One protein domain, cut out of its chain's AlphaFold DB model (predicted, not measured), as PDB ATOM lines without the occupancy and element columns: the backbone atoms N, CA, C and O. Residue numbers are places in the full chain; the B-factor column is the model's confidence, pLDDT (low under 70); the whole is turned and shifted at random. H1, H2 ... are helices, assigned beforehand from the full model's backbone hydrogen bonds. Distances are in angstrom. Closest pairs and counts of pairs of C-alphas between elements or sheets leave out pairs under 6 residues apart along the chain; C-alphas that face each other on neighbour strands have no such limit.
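What this domain is: This is residues 40 to 92 of the 139 residues of an uncharacterized protein of Gemmatimonadaceae bacterium (UniProt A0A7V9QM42). What shape is this? H1, H2 and residues 61 to 64 of H3 make a small head, from which residues 68 to 92 stick out as a long arm with H4 at its far end. What builds it? The 53 printed residues have four named helices, H1 to H4 in order, and no named strand: all helix. It is extended, radius of gyration of the C-alphas 17.7 A, spanning 52 by 17 by 14 A.

How they stand to each other: What touches? H1, residues 40 to 46, touches H2, residues 52 to 56; their closest C-alphas, Ala 41 and Val 55, are 6.0 A apart. H2 touches H3, residues 61 to 79, at residues 61 to 64 alone; the closest C-alphas, Val 55 and Ser 61, are 6.6 A apart. What of the rest? H4, residues 86 to 92, is apart from H1, H2 and H3. In these four helices every O i to N i+4 pair is within hydrogen-bond range.

Where its parts are: Where does H1 begin? At C-alpha 40, (-16.674, 35.258, -70.719). Where does H4 end? At C-alpha 92, (12.570, 52.710, -104.245). How long are they? From first to last C-alpha, H1 is 9.9 A, H2 6.1 A, H3 28.1 A and H4 9.9 A.

The domain as a whole: How large? The farthest C-alphas, Gln 57 and Glu 92, are 53.2 A apart. Any cut or doubt? The printed part has no cut and no long link; no printed residue is under 70.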
ATOM      1  N   THR A  40     -17.153  34.734 -72.019       88.31
ATOM      2  CA  THR A  40     -16.674  35.258 -70.719       88.31
ATOM      3  C   THR A  40     -15.619  34.358 -70.061       88.31
ATOM      4  O   THR A  40     -14.714  34.842 -69.380       88.31
ATOM      5  N   ALA A  41     -15.691  33.045 -70.302       89.50
ATOM      6  CA  ALA A  41     -14.691  32.080 -69.846       89.50
ATOM      7  C   ALA A  41     -13.299  32.352 -70.443       89.50
ATOM      8  O   ALA A  41     -12.293  32.196 -69.761       89.50
ATOM      9  N   ILE A  42     -13.227  32.815 -71.695       92.25
ATOM     10  CA  ILE A  42     -11.957  33.170 -72.336       92.25
ATOM     11  C   ILE A  42     -11.383  34.437 -71.727       92.25
ATOM     12  O   ILE A  42     -10.192  34.470 -71.448       92.25
ATOM     13  N   HIS A  43     -12.212  35.447 -71.465       91.50
ATOM     14  CA  HIS A  43     -11.752  36.665 -70.797       91.50
ATOM     15  C   HIS A  43     -11.145  36.362 -69.426       91.50
ATOM     16  O   HIS A  43      -9.987  36.674 -69.187       91.50
ATOM     17  N   SER A  44     -11.874  35.634 -68.582       92.69
ATOM     18  CA  SER A  44     -11.380  35.235 -67.256       92.69
ATOM     19  C   SER A  44     -10.139  34.332 -67.303       92.69
ATOM     20  O   SER A  44      -9.300  34.406 -66.413       92.69
ATOM     21  N   TRP A  45      -9.973  33.505 -68.337       95.00
ATOM     22  CA  TRP A  45      -8.733  32.752 -68.545       95.00
ATOM     23  C   TRP A  45      -7.555  33.632 -68.957       95.00
ATOM     24  O   TRP A  45      -6.464  33.472 -68.413       95.00
ATOM     25  N   LEU A  46      -7.768  34.567 -69.885       94.25
ATOM     26  CA  LEU A  46      -6.742  35.520 -70.317       94.25
ATOM     27  C   LEU A  46      -6.315  36.452 -69.175       94.25
ATOM     28  O   LEU A  46      -5.144  36.818 -69.103       94.25
ATOM     29  N   ASP A  47      -7.239  36.772 -68.269       95.00
ATOM     30  CA  ASP A  47      -6.978  37.552 -67.056       95.00
ATOM     31  C   ASP A  47      -6.299  36.720 -65.945       95.00
ATOM     32  O   ASP A  47      -5.786  37.277 -64.979       95.00
ATOM     33  N   GLY A  48      -6.249  35.388 -66.086       93.94
ATOM     34  CA  GLY A  48      -5.638  34.467 -65.120       93.94
ATOM     35  C   GLY A  48      -6.551  34.026 -63.967       93.94
ATOM     36  O   GLY A  48      -6.118  33.262 -63.106       93.94
ATOM     37  N   GLU A  49      -7.815  34.449 -63.965       94.12
ATOM     38  CA  GLU A  49      -8.829  34.104 -62.957       94.12
ATOM     39  C   GLU A  49      -9.354  32.663 -63.108       94.12
ATOM     40  O   GLU A  49      -9.832  32.055 -62.148       94.12
ATOM     41  N   LEU A  50      -9.257  32.085 -64.312       92.94
ATOM     42  CA  LEU A  50      -9.575  30.681 -64.581       92.94
ATOM     43  C   LEU A  50      -8.354  29.903 -65.069       92.94
ATOM     44  O   LEU A  50      -7.534  30.395 -65.838       92.94
ATOM     45  N   SER A  51      -8.280  28.625 -64.683       92.75
ATOM     46  CA  SER A  51      -7.290  27.706 -65.252       92.75
ATOM     47  C   SER A  51      -7.665  27.295 -66.679       92.75
ATOM     48  O   SER A  51      -8.844  27.144 -67.005       92.75
ATOM     49  N   GLU A  52      -6.661  26.998 -67.508       90.94
ATOM     50  CA  GLU A  52      -6.878  26.483 -68.870       90.94
ATOM     51  C   GLU A  52      -7.758  25.222 -68.867       90.94
ATOM     52  O   GLU A  52      -8.651  25.069 -69.698       90.94
ATOM     53  N   SER A  53      -7.564  24.338 -67.882       90.81
ATOM     54  CA  SER A  53      -8.351  23.109 -67.743       90.81
ATOM     55  C   SER A  53      -9.844  23.366 -67.497       90.81
ATOM     56  O   SER A  53     -10.675  22.605 -67.989       90.81
ATOM     57  N   ALA A  54     -10.190  24.446 -66.787       88.88
ATOM     58  CA  ALA A  54     -11.575  24.838 -66.534       88.88
ATOM     59  C   ALA A  54     -12.237  25.403 -67.799       88.88
ATOM     60  O   ALA A  54     -13.402  25.127 -68.075       88.88
ATOM     61  N   VAL A  55     -11.483  26.141 -68.611       89.69
ATOM     62  CA  VAL A  55     -12.000  26.759 -69.841       89.69
ATOM     63  C   VAL A  55     -12.113  25.743 -70.969       89.69
ATOM     64  O   VAL A  55     -13.075  25.781 -71.730       89.69
ATOM     65  N   ARG A  56     -11.213  24.759 -71.025       88.75
ATOM     66  CA  ARG A  56     -11.313  23.630 -71.963       88.75
ATOM     67  C   ARG A  56     -12.499  22.705 -71.694       88.75
ATOM     68  O   ARG A  56     -12.955  22.050 -72.622       88.75
ATOM     69  N   GLN A  57     -12.981  22.641 -70.453       87.06
ATOM     70  CA  GLN A  57     -14.214  21.920 -70.112       87.06
ATOM     71  C   GLN A  57     -15.478  22.671 -70.558       87.06
ATOM     72  O   GLN A  57     -16.547  22.073 -70.634       87.06
ATOM     73  N   SER A  58     -15.362  23.965 -70.862       81.00
ATOM     74  CA  SER A  58     -16.429  24.749 -71.483       81.00
ATOM     75  C   SER A  58     -16.398  24.631 -73.014       81.00
ATOM     76  O   SER A  58     -15.433  24.135 -73.598       81.00
ATOM     77  N   ASP A  59     -17.420  25.162 -73.686       81.12
ATOM     78  CA  ASP A  59     -17.505  25.198 -75.159       81.12
ATOM     79  C   ASP A  59     -16.464  26.142 -75.817       81.12
ATOM     80  O   ASP A  59     -16.407  26.292 -77.034       81.12
ATOM     81  N   ALA A  60     -15.590  26.774 -75.024       85.81
ATOM     82  CA  ALA A  60     -14.575  27.719 -75.490       85.81
ATOM     83  C   ALA A  60     -13.210  27.076 -75.822       85.81
ATOM     84  O   ALA A  60     -12.210  27.771 -76.007       85.81
ATOM     85  N   SER A  61     -13.131  25.746 -75.914       87.31
ATOM     86  CA  SER A  61     -11.881  25.018 -76.200       87.31
ATOM     87  C   SER A  61     -11.170  25.480 -77.485       87.31
ATOM     88  O   SER A  61      -9.945  25.609 -77.506       87.31
ATOM     89  N   ARG A  62     -11.933  25.803 -78.537       88.81
ATOM     90  CA  ARG A  62     -11.397  26.302 -79.813       88.81
ATOM     91  C   ARG A  62     -10.735  27.674 -79.673       88.81
ATOM     92  O   ARG A  62      -9.727  27.934 -80.330       88.81
ATOM     93  N   ASP A  63     -11.291  28.531 -78.826       90.38
ATOM     94  CA  ASP A  63     -10.764  29.872 -78.594       90.38
ATOM     95  C   ASP A  63      -9.457  29.803 -77.795       90.38
ATOM     96  O   ASP A  63      -8.509  30.519 -78.111       90.38
ATOM     97  N   VAL A  64      -9.346  28.872 -76.838       92.94
ATOM     98  CA  VAL A  64      -8.082  28.585 -76.132       92.94
ATOM     99  C   VAL A  64      -6.974  28.223 -77.124       92.94
ATOM    100  O   VAL A  64      -5.891  28.808 -77.099       92.94
ATOM    101  N   ASP A  65      -7.248  27.300 -78.049       93.25
ATOM    102  CA  ASP A  65      -6.261  26.877 -79.049       93.25
ATOM    103  C   ASP A  65      -5.882  28.007 -80.019       93.25
ATOM    104  O   ASP A  65      -4.732  28.087 -80.465       93.25
ATOM    105  N   PHE A  66      -6.832  28.891 -80.339       93.88
ATOM    106  CA  PHE A  66      -6.572  30.097 -81.119       93.88
ATOM    107  C   PHE A  66      -5.587  31.025 -80.397       93.88
ATOM    108  O   PHE A  66      -4.568  31.396 -80.981       93.88
ATOM    109  N   TRP A  67      -5.837  31.341 -79.125       94.19
ATOM    110  CA  TRP A  67      -4.975  32.232 -78.344       94.19
ATOM    111  C   TRP A  67      -3.572  31.658 -78.127       94.19
ATOM    112  O   TRP A  67      -2.590  32.383 -78.279       94.19
ATOM    113  N   LEU A  68      -3.444  30.352 -77.874       95.00
ATOM    114  CA  LEU A  68      -2.136  29.692 -77.756       95.00
ATOM    115  C   LEU A  68      -1.343  29.718 -79.068       95.00
ATOM    116  O   LEU A  68      -0.119  29.871 -79.075       95.00
ATOM    117  N   ARG A  69      -2.030  29.564 -80.205       96.56
ATOM    118  CA  ARG A  69      -1.397  29.683 -81.523       96.56
ATOM    119  C   ARG A  69      -0.940  31.115 -81.785       96.56
ATOM    120  O   ARG A  69       0.165  31.299 -82.292       96.56
ATOM    121  N   LEU A  70      -1.772  32.093 -81.429       95.19
ATOM    122  CA  LEU A  70      -1.456  33.506 -81.580       95.19
ATOM    123  C   LEU A  70      -0.226  33.888 -80.756       95.19
ATOM    124  O   LEU A  70       0.675  34.520 -81.300       95.19
ATOM    125  N   ASP A  71      -0.141  33.468 -79.491       94.88
ATOM    126  CA  ASP A  71       1.040  33.735 -78.663       94.88
ATOM    127  C   ASP A  71       2.309  33.167 -79.312       94.88
ATOM    128  O   ASP A  71       3.279  33.896 -79.516       94.88
ATOM    129  N   ARG A  72       2.276  31.908 -79.770       96.62
ATOM    130  CA  ARG A  72       3.411  31.297 -80.480       96.62
ATOM    131  C   ARG A  72       3.845  32.117 -81.694       96.62
ATOM    132  O   ARG A  72       5.038  32.334 -81.898       96.62
ATOM    133  N   GLU A  73       2.894  32.566 -82.505       95.31
ATOM    134  CA  GLU A  73       3.186  33.382 -83.680       95.31
ATOM    135  C   GLU A  73       3.766  34.750 -83.296       95.31
ATOM    136  O   GLU A  73       4.737  35.208 -83.902       95.31
ATOM    137  N   VAL A  74       3.221  35.382 -82.258       95.25
ATOM    138  CA  VAL A  74       3.728  36.647 -81.724       95.25
ATOM    139  C   VAL A  74       5.160  36.488 -81.220       95.25
ATOM    140  O   VAL A  74       5.989  37.341 -81.526       95.25
ATOM    141  N   GLN A  75       5.495  35.401 -80.519       94.56
ATOM    142  CA  GLN A  75       6.868  35.156 -80.065       94.56
ATOM    143  C   GLN A  75       7.846  35.026 -81.235       94.56
ATOM    144  O   GLN A  75       8.919  35.628 -81.206       94.56
ATOM    145  N   VAL A  76       7.464  34.306 -82.294       93.94
ATOM    146  CA  VAL A  76       8.279  34.204 -83.515       93.94
ATOM    147  C   VAL A  76       8.472  35.584 -84.143       93.94
ATOM    148  O   VAL A  76       9.597  35.982 -84.440       93.94
ATOM    149  N   ARG A  77       7.390  36.355 -84.294       90.00
ATOM    150  CA  ARG A  77       7.436  37.696 -84.893       90.00
ATOM    151  C   ARG A  77       8.243  38.693 -84.059       90.00
ATOM    152  O   ARG A  77       8.911  39.537 -84.638       90.00
ATOM    153  N   ARG A  78       8.233  38.585 -82.726       90.38
ATOM    154  CA  ARG A  78       9.059  39.417 -81.828       90.38
ATOM    155  C   ARG A  78      10.556  39.195 -82.029       90.38
ATOM    156  O   ARG A  78      11.337  40.107 -81.795       90.38
ATOM    157  N   GLN A  79      10.949  37.990 -82.434       91.75
ATOM    158  CA  GLN A  79      12.346  37.637 -82.688       91.75
ATOM    159  C   GLN A  79      12.781  37.971 -84.120       91.75
ATOM    160  O   GLN A  79      13.975  38.100 -84.396       91.75
ATOM    161  N   MET A  80      11.830  38.126 -85.044       90.31
ATOM    162  CA  MET A  80      12.125  38.514 -86.418       90.31
ATOM    163  C   MET A  80      12.622  39.959 -86.467       90.31
ATOM    164  O   MET A  80      11.927  40.897 -86.089       90.31
ATOM    165  N   THR A  81      13.839  40.136 -86.977       88.31
ATOM    166  CA  THR A  81      14.408  41.456 -87.268       88.31
ATOM    167  C   THR A  81      14.197  41.783 -88.740       88.31
ATOM    168  O   THR A  81      14.427  40.942 -89.610       88.31
ATOM    169  N   THR A  82      13.774  43.012 -89.031       87.50
ATOM    170  CA  THR A  82      13.644  43.495 -90.408       87.50
ATOM    171  C   THR A  82      15.016  43.487 -91.104       87.50
ATOM    172  O   THR A  82      15.959  44.075 -90.573       87.50
ATOM    173  N   PRO A  83      15.163  42.859 -92.287       89.75
ATOM    174  CA  PRO A  83      16.408  42.897 -93.052       89.75
ATOM    175  C   PRO A  83      16.829  44.332 -93.399       89.75
ATOM    176  O   PRO A  83      15.998  45.134 -93.822       89.75
ATOM    177  N   ALA A  84      18.125  44.646 -93.283       88.25
ATOM    178  CA  ALA A  84      18.636  46.019 -93.412       88.25
ATOM    179  C   ALA A  84      18.286  46.704 -94.752       88.25
ATOM    180  O   ALA A  84      17.916  47.873 -94.774       88.25
ATOM    181  N   HIS A  85      18.329  45.963 -95.862       90.25
ATOM    182  CA  HIS A  85      18.060  46.478 -97.213       90.25
ATOM    183  C   HIS A  85      16.563  46.661 -97.526       90.25
ATOM    184  O   HIS A  85      16.201  47.170 -98.586       90.25
ATOM    185  N   LEU A  86      15.667  46.206 -96.643       91.69
ATOM    186  CA  LEU A  86      14.225  46.238 -96.898       91.69
ATOM    187  C   LEU A  86      13.713  47.686 -96.906       91.69
ATOM    188  O   LEU A  86      12.878  48.035 -97.735       91.69
ATOM    189  N   TYR A  87      14.275  48.543 -96.051       88.31
ATOM    190  CA  TYR A  87      13.956  49.970 -96.030       88.31
ATOM    191  C   TYR A  87      14.245  50.645 -97.379       88.31
ATOM    192  O   TYR A  87      13.358  51.275 -97.949       88.31
ATOM    193  N   GLU A  88      15.449  50.457 -97.925       90.44
ATOM    194  CA  GLU A  88      15.843  51.032 -99.219       90.44
ATOM    195  C   GLU A  88      14.929  50.546-100.347       90.44
ATOM    196  O   GLU A  88      14.430  51.346-101.136       90.44
ATOM    197  N   ARG A  89      14.615  49.245-100.356       91.06
ATOM    198  CA  ARG A  89      13.721  48.640-101.349       91.06
ATOM    199  C   ARG A  89      12.285  49.162-101.260       91.06
ATOM    200  O   ARG A  89      11.627  49.297-102.286       91.06
ATOM    201  N   ILE A  90      11.786  49.450-100.052       89.50
ATOM    202  CA  ILE A  90      10.480  50.106 -99.872       89.50
ATOM    203  C   ILE A  90      10.524  51.506-100.473       89.50
ATOM    204  O   ILE A  90       9.620  51.862-101.221       89.50
ATOM    205  N   MET A  91      11.560  52.285-100.159       90.44
ATOM    206  CA  MET A  91      11.674  53.667-100.625       90.44
ATOM    207  C   MET A  91      11.791  53.757-102.149       90.44
ATOM    208  O   MET A  91      11.177  54.634-102.746       90.44
ATOM    209  N   GLU A  92      12.508  52.827-102.783       91.62
ATOM    210  CA  GLU A  92      12.570  52.710-104.245       91.62
ATOM    211  C   GLU A  92      11.206  52.357-104.861       91.62
ATOM    212  O   GLU A  92      10.859  52.837-105.939       91.62
TER     213      GLU A  92